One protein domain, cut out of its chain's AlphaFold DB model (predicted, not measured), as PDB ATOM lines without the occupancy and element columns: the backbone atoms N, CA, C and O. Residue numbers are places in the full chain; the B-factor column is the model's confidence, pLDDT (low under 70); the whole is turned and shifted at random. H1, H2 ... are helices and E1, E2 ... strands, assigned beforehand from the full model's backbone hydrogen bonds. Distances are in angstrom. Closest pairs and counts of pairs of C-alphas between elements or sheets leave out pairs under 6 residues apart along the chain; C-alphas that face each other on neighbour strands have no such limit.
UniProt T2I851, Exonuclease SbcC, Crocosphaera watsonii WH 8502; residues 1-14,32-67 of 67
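This is residues 1 to 14 and 32 to 67 of the 67 residues of the protein "Exonuclease SbcC" of Crocosphaera watsonii WH 8502 (UniProt T2I851). Two helices, H1 and H3, lie loosely side by side at one end, and a third, H2, lies at the other end, joined to H3 through the extended strand E1. Residues 39 to 45 stick out free. The printed part has 50 residues, with three named helices and one named strand in the order H1, H2, E1, H3; the class is mostly helix, and the whole is loose and elongated, with a radius of gyration of the C-alphas of 12.3 A and spans of 33 by 19 by 17 A.

Find C-alpha 3 at (119.881, 69.458, 77.235); from there H1, residues 3 to 12, runs 14.3 A. H2, residues 35 to 44, runs 14.9 A. E1, residues 47 to 50, pairs with no named strand. H3, residues 51 to 60, runs 14.2 A to C-alpha 60 at (127.023, 60.370, 92.894).

Look at Val 10 and Leu 58, the closest C-alphas of H1 and H3, 7.0 A apart: the helices are close but not clearly touching, at a shallow tilt of 25 degrees, the same way. H2 is apart from H1 and H3. The closest C-alphas of H2 and E1, Ala 41 and Gln 48, are 6.9 A apart. E1 and H3 meet only through their link. Every O i to N i+4 pair is within hydrogen-bond range in H1 and H3, and 5 of 6 in H2.

Residues 15 to 31 are not printed; C-alphas 14 and 32 are 26.0 A apart. The links H2 to E1 and E1 to H3 are tight. Look for pLDDT under 70 at residues 1 to 3, 32 to 34 and 62 to 67.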
ATOM      1  N   MET A   1     127.298  68.670  76.578       56.53
ATOM      2  CA  MET A   1     126.145  67.767  76.791       56.53
ATOM      3  C   MET A   1     124.882  68.389  76.233       56.53
ATOM      4  O   MET A   1     124.676  69.580  76.431       56.53
ATOM      5  N   ASN A   2     124.050  67.619  75.529       66.25
ATOM      6  CA  ASN A   2     122.783  68.143  75.021       66.25
ATOM      7  C   ASN A   2     121.757  68.233  76.166       66.25
ATOM      8  O   ASN A   2     121.747  67.372  77.048       66.25
ATOM      9  N   ARG A   3     120.891  69.257  76.168       68.19
ATOM     10  CA  ARG A   3     119.881  69.458  77.235       68.19
ATOM     11  C   ARG A   3     118.982  68.241  77.449       68.19
ATOM     12  O   ARG A   3     118.573  67.987  78.577       68.19
ATOM     13  N   GLU A   4     118.691  67.501  76.384       72.38
ATOM     14  CA  GLU A   4     117.899  66.272  76.452       72.38
ATOM     15  C   GLU A   4     118.593  65.166  77.243       72.38
ATOM     16  O   GLU A   4     117.963  64.595  78.131       72.38
ATOM     17  N   LYS A   5     119.896  64.933  77.012       75.06
ATOM     18  CA  LYS A   5     120.675  63.984  77.824       75.06
ATOM     19  C   LYS A   5     120.617  64.386  79.297       75.06
ATOM     20  O   LYS A   5     120.238  63.575  80.128       75.06
ATOM     21  N   ALA A   6     120.867  65.657  79.619       75.12
ATOM     22  CA  ALA A   6     120.798  66.133  81.005       75.12
ATOM     23  C   ALA A   6     119.418  65.907  81.650       75.12
ATOM     24  O   ALA A   6     119.342  65.539  82.819       75.12
ATOM     25  N   LYS A   7     118.323  66.092  80.899       78.06
ATOM     26  CA  LYS A   7     116.964  65.837  81.395       78.06
ATOM     27  C   LYS A   7     116.736  64.356  81.683       78.06
ATOM     28  O   LYS A   7     116.182  64.036  82.729       78.06
ATOM     29  N   SER A   8     117.174  63.483  80.779       82.31
ATOM     30  CA  SER A   8     117.017  62.034  80.913       82.31
ATOM     31  C   SER A   8     117.781  61.499  82.129       82.31
ATOM     32  O   SER A   8     117.188  60.832  82.968       82.31
ATOM     33  N   LEU A   9     119.042  61.917  82.303       79.88
ATOM     34  CA  LEU A   9     119.875  61.536  83.450       79.88
ATOM     35  C   LEU A   9     119.264  62.013  84.776       79.88
ATOM     36  O   LEU A   9     119.169  61.249  85.730       79.88
ATOM     37  N   VAL A  10     118.790  63.265  84.826       79.62
ATOM     38  CA  VAL A  10     118.125  63.807  86.020       79.62
ATOM     39  C   VAL A  10     116.820  63.065  86.319       79.62
ATOM     40  O   VAL A  10     116.553  62.778  87.479       79.62
ATOM     41  N   GLN A  11     116.028  62.702  85.307       81.81
ATOM     42  CA  GLN A  11     114.823  61.893  85.517       81.81
ATOM     43  C   GLN A  11     115.143  60.463  85.973       81.81
ATOM     44  O   GLN A  11     114.399  59.930  86.791       81.81
ATOM     45  N   GLN A  12     116.236  59.855  85.497       80.88
ATOM     46  CA  GLN A  12     116.661  58.516  85.929       80.88
ATOM     47  C   GLN A  12     116.984  58.457  87.424       80.88
ATOM     48  O   GLN A  12     116.668  57.464  88.069       80.88
ATOM     49  N   VAL A  13     117.543  59.528  87.989       77.69
ATOM     50  CA  VAL A  13     117.804  59.626  89.438       77.69
ATOM     51  C   VAL A  13     116.596  60.104  90.246       77.69
ATOM     52  O   VAL A  13     116.721  60.406  91.429       77.69
ATOM     53  N   GLY A  14     115.422  60.234  89.618       77.94
ATOM     54  CA  GLY A  14     114.218  60.772  90.257       77.94
ATOM     55  C   GLY A  14     114.264  62.285  90.511       77.94
ATOM     56  O   GLY A  14     113.420  62.825  91.225       77.94
ATOM     57  N   LYS A  32     128.998  77.859  80.674       63.34
ATOM     58  CA  LYS A  32     129.918  78.855  80.086       63.34
ATOM     59  C   LYS A  32     129.292  80.209  79.715       63.34
ATOM     60  O   LYS A  32     130.015  81.192  79.641       63.34
ATOM     61  N   ASN A  33     127.974  80.282  79.498       62.88
ATOM     62  CA  ASN A  33     127.278  81.549  79.251       62.88
ATOM     63  C   ASN A  33     125.942  81.609  80.016       62.88
ATOM     64  O   ASN A  33     124.881  81.307  79.462       62.88
ATOM     65  N   PRO A  34     125.969  81.936  81.317       64.56
ATOM     66  CA  PRO A  34     124.837  81.686  82.200       64.56
ATOM     67  C   PRO A  34     123.755  82.781  82.166       64.56
ATOM     68  O   PRO A  34     122.663  82.561  82.691       64.56
ATOM     69  N   GLY A  35     124.026  83.922  81.521       72.00
ATOM     70  CA  GLY A  35     123.056  84.972  81.189       72.00
ATOM     71  C   GLY A  35     121.991  85.225  82.265       72.00
ATOM     72  O   GLY A  35     122.292  85.473  83.435       72.00
ATOM     73  N   ASP A  36     120.725  85.121  81.860       70.44
ATOM     74  CA  ASP A  36     119.551  85.386  82.701       70.44
ATOM     75  C   ASP A  36     119.359  84.373  83.848       70.44
ATOM     76  O   ASP A  36     118.729  84.674  84.864       70.44
ATOM     77  N   LYS A  37     119.950  83.174  83.740       74.50
ATOM     78  CA  LYS A  37     119.873  82.142  84.786       74.50
ATOM     79  C   LYS A  37     120.724  82.502  85.998       74.50
ATOM     80  O   LYS A  37     120.272  82.287  87.117       74.50
ATOM     81  N   LEU A  38     121.893  83.113  85.790       76.31
ATOM     82  CA  LEU A  38     122.732  83.612  86.887       76.31
ATOM     83  C   LEU A  38     122.060  84.782  87.612       76.31
ATOM     84  O   LEU A  38     122.060  84.829  88.841       76.31
ATOM     85  N   LYS A  39     121.421  85.691  86.861       79.88
ATOM     86  CA  LYS A  39     120.623  86.780  87.446       79.88
ATOM     87  C   LYS A  39     119.477  86.245  88.302       79.88
ATOM     88  O   LYS A  39     119.321  86.693  89.434       79.88
ATOM     89  N   LYS A  40     118.700  85.277  87.801       77.62
ATOM     90  CA  LYS A  40     117.607  84.654  88.568       77.62
ATOM     91  C   LYS A  40     118.123  83.886  89.781       77.62
ATOM     92  O   LYS A  40     117.573  84.061  90.861       77.62
ATOM     93  N   ALA A  41     119.194  83.107  89.634       81.69
ATOM     94  CA  ALA A  41     119.791  82.378  90.749       81.69
ATOM     95  C   ALA A  41     120.236  83.325  91.870       81.69
ATOM     96  O   ALA A  41     119.840  83.134  93.014       81.69
ATOM     97  N   LYS A  42     120.954  84.410  91.538       80.94
ATOM     98  CA  LYS A  42     121.309  85.449  92.516       80.94
ATOM     99  C   LYS A  42     120.082  86.132  93.122       80.94
ATOM    100  O   LYS A  42     120.058  86.354  94.324       80.94
ATOM    101  N   LYS A  43     119.066  86.449  92.311       82.94
ATOM    102  CA  LYS A  43     117.844  87.133  92.767       82.94
ATOM    103  C   LYS A  43     117.041  86.306  93.773       82.94
ATOM    104  O   LYS A  43     116.474  86.876  94.695       82.94
ATOM    105  N   PHE A  44     116.981  84.992  93.583       80.81
ATOM    106  CA  PHE A  44     116.237  84.079  94.451       80.81
ATOM    107  C   PHE A  44     117.109  83.409  95.527       80.81
ATOM    108  O   PHE A  44     116.584  82.625  96.309       80.81
ATOM    109  N   GLY A  45     118.417  83.693  95.580       81.38
ATOM    110  CA  GLY A  45     119.335  83.062  96.537       81.38
ATOM    111  C   GLY A  45     119.568  81.568  96.280       81.38
ATOM    112  O   GLY A  45     119.843  80.814  97.205       81.38
ATOM    113  N   ILE A  46     119.436  81.129  95.029       86.62
ATOM    114  CA  ILE A  46     119.563  79.725  94.630       86.62
ATOM    115  C   ILE A  46     121.044  79.357  94.509       86.62
ATOM    116  O   ILE A  46     121.827  80.107  93.911       86.62
ATOM    117  N   ALA A  47     121.425  78.185  95.023       84.00
ATOM    118  CA  ALA A  47     122.794  77.696  94.929       84.00
ATOM    119  C   ALA A  47     123.181  77.433  93.465       84.00
ATOM    120  O   ALA A  47     122.442  76.825  92.689       84.00
ATOM    121  N   GLN A  48     124.352  77.922  93.074       83.94
ATOM    122  CA  GLN A  48     124.855  77.832  91.709       83.94
ATOM    123  C   GLN A  48     125.840  76.667  91.613       83.94
ATOM    124  O   GLN A  48     126.887  76.700  92.252       83.94
ATOM    125  N   LEU A  49     125.516  75.659  90.805       82.31
ATOM    126  CA  LEU A  49     126.439  74.587  90.448       82.31
ATOM    127  C   LEU A  49     127.082  74.885  89.100       82.31
ATOM    128  O   LEU A  49     126.423  75.300  88.151       82.31
ATOM    129  N   SER A  50     128.374  74.617  88.991       82.25
ATOM    130  CA  SER A  50     129.048  74.509  87.696       82.25
ATOM    131  C   SER A  50     128.631  73.225  86.968       82.25
ATOM    132  O   SER A  50     128.185  72.271  87.604       82.25
ATOM    133  N   GLU A  51     128.864  73.162  85.657       77.75
ATOM    134  CA  GLU A  51     128.623  71.952  84.853       77.75
ATOM    135  C   GLU A  51     129.334  70.712  85.430       77.75
ATOM    136  O   GLU A  51     128.728  69.648  85.501       77.75
ATOM    137  N   THR A  52     130.556  70.874  85.952       81.75
ATOM    138  CA  THR A  52     131.315  69.805  86.623       81.75
ATOM    139  C   THR A  52     130.612  69.287  87.877       81.75
ATOM    140  O   THR A  52     130.310  68.107  87.958       81.75
ATOM    141  N   GLN A  53     130.254  70.169  88.814       83.56
ATOM    142  CA  GLN A  53     129.526  69.771  90.028       83.56
ATOM    143  C   GLN A  53     128.170  69.119  89.725       83.56
ATOM    144  O   GLN A  53     127.732  68.232  90.447       83.56
ATOM    145  N   PHE A  54     127.477  69.556  88.668       81.81
ATOM    146  CA  PHE A  54     126.239  68.905  88.244       81.81
ATOM    147  C   PHE A  54     126.492  67.474  87.759       81.81
ATOM    148  O   PHE A  54     125.727  66.571  88.087       81.81
ATOM    149  N   LEU A  55     127.578  67.267  87.013       79.62
ATOM    150  CA  LEU A  55     128.006  65.943  86.576       79.62
ATOM    151  C   LEU A  55     128.412  65.056  87.746       79.62
ATOM    152  O   LEU A  55     128.007  63.901  87.786       79.62
ATOM    153  N   GLU A  56     129.141  65.600  88.717       83.31
ATOM    154  CA  GLU A  56     129.487  64.884  89.946       83.31
ATOM    155  C   GLU A  56     128.243  64.519  90.756       83.31
ATOM    156  O   GLU A  56     128.139  63.395  91.229       83.31
ATOM    157  N   ALA A  57     127.265  65.422  90.870       81.19
ATOM    158  CA  ALA A  57     126.007  65.139  91.558       81.19
ATOM    159  C   ALA A  57     125.196  64.042  90.850       81.19
ATOM    160  O   ALA A  57     124.621  63.182  91.512       81.19
ATOM    161  N   LEU A  58     125.174  64.043  89.513       79.06
ATOM    162  CA  LEU A  58     124.562  62.971  88.725       79.06
ATOM    163  C   LEU A  58     125.300  61.640  88.904       79.06
ATOM    164  O   LEU A  58     124.657  60.615  89.126       79.06
ATOM    165  N   ALA A  59     126.632  61.658  88.865       79.94
ATOM    166  CA  ALA A  59     127.457  60.473  89.069       79.94
ATOM    167  C   ALA A  59     127.273  59.892  90.480       79.94
ATOM    168  O   ALA A  59     127.056  58.692  90.632       79.94
ATOM    169  N   ALA A  60     127.268  60.749  91.505       79.06
ATOM    170  CA  ALA A  60     127.023  60.370  92.894       79.06
ATOM    171  C   ALA A  60     125.606  59.816  93.115       79.06
ATOM    172  O   ALA A  60     125.411  58.946  93.960       79.06
ATOM    173  N   ALA A  61     124.623  60.280  92.341       72.69
ATOM    174  CA  ALA A  61     123.255  59.775  92.372       72.69
ATOM    175  C   ALA A  61     123.064  58.440  91.615       72.69
ATOM    176  O   ALA A  61     121.943  57.939  91.544       72.69
ATOM    177  N   GLY A  62     124.136  57.845  91.075       68.75
ATOM    178  CA  GLY A  62     124.110  56.533  90.420       68.75
ATOM    179  C   GLY A  62     124.045  56.578  88.892       68.75
ATOM    180  O   GLY A  62     123.850  55.540  88.262       68.75
ATOM    181  N   VAL A  63     124.224  57.748  88.271       67.12
ATOM    182  CA  VAL A  63     124.330  57.870  86.809       67.12
ATOM    183  C   VAL A  63     125.780  57.673  86.384       67.12
ATOM    184  O   VAL A  63     126.546  58.626  86.270       67.12
ATOM    185  N   THR A  64     126.172  56.427  86.144       59.19
ATOM    186  CA  THR A  64     127.529  56.094  85.682       59.19
ATOM    187  C   THR A  64     127.662  56.061  84.156       59.19
ATOM    188  O   THR A  64     128.780  56.082  83.649       59.19
ATOM    189  N   GLU A  65     126.554  56.063  83.406       54.44
ATOM    190  CA  GLU A  65     126.564  56.067  81.936       54.44
ATOM    191  C   GLU A  65     126.299  57.461  81.360       54.44
ATOM    192  O   GLU A  65     125.190  57.828  80.973       54.44
ATOM    193  N   ILE A  66     127.367  58.246  81.266       56.94
ATOM    194  CA  ILE A  66     127.436  59.437  80.414       56.94
ATOM    195  C   ILE A  66     128.194  59.066  79.135       56.94
ATOM    196  O   ILE A  66     129.312  59.519  78.917       56.94
ATOM    197  N   ASN A  67     127.589  58.201  78.311       45.12
ATOM    198  CA  ASN A  67     128.073  57.861  76.965       45.12
ATOM    199  C   ASN A  67     127.460  58.809  75.927       45.12
ATOM    200  O   ASN A  67     126.216  58.963  75.923       45.12
TER     201      ASN A  67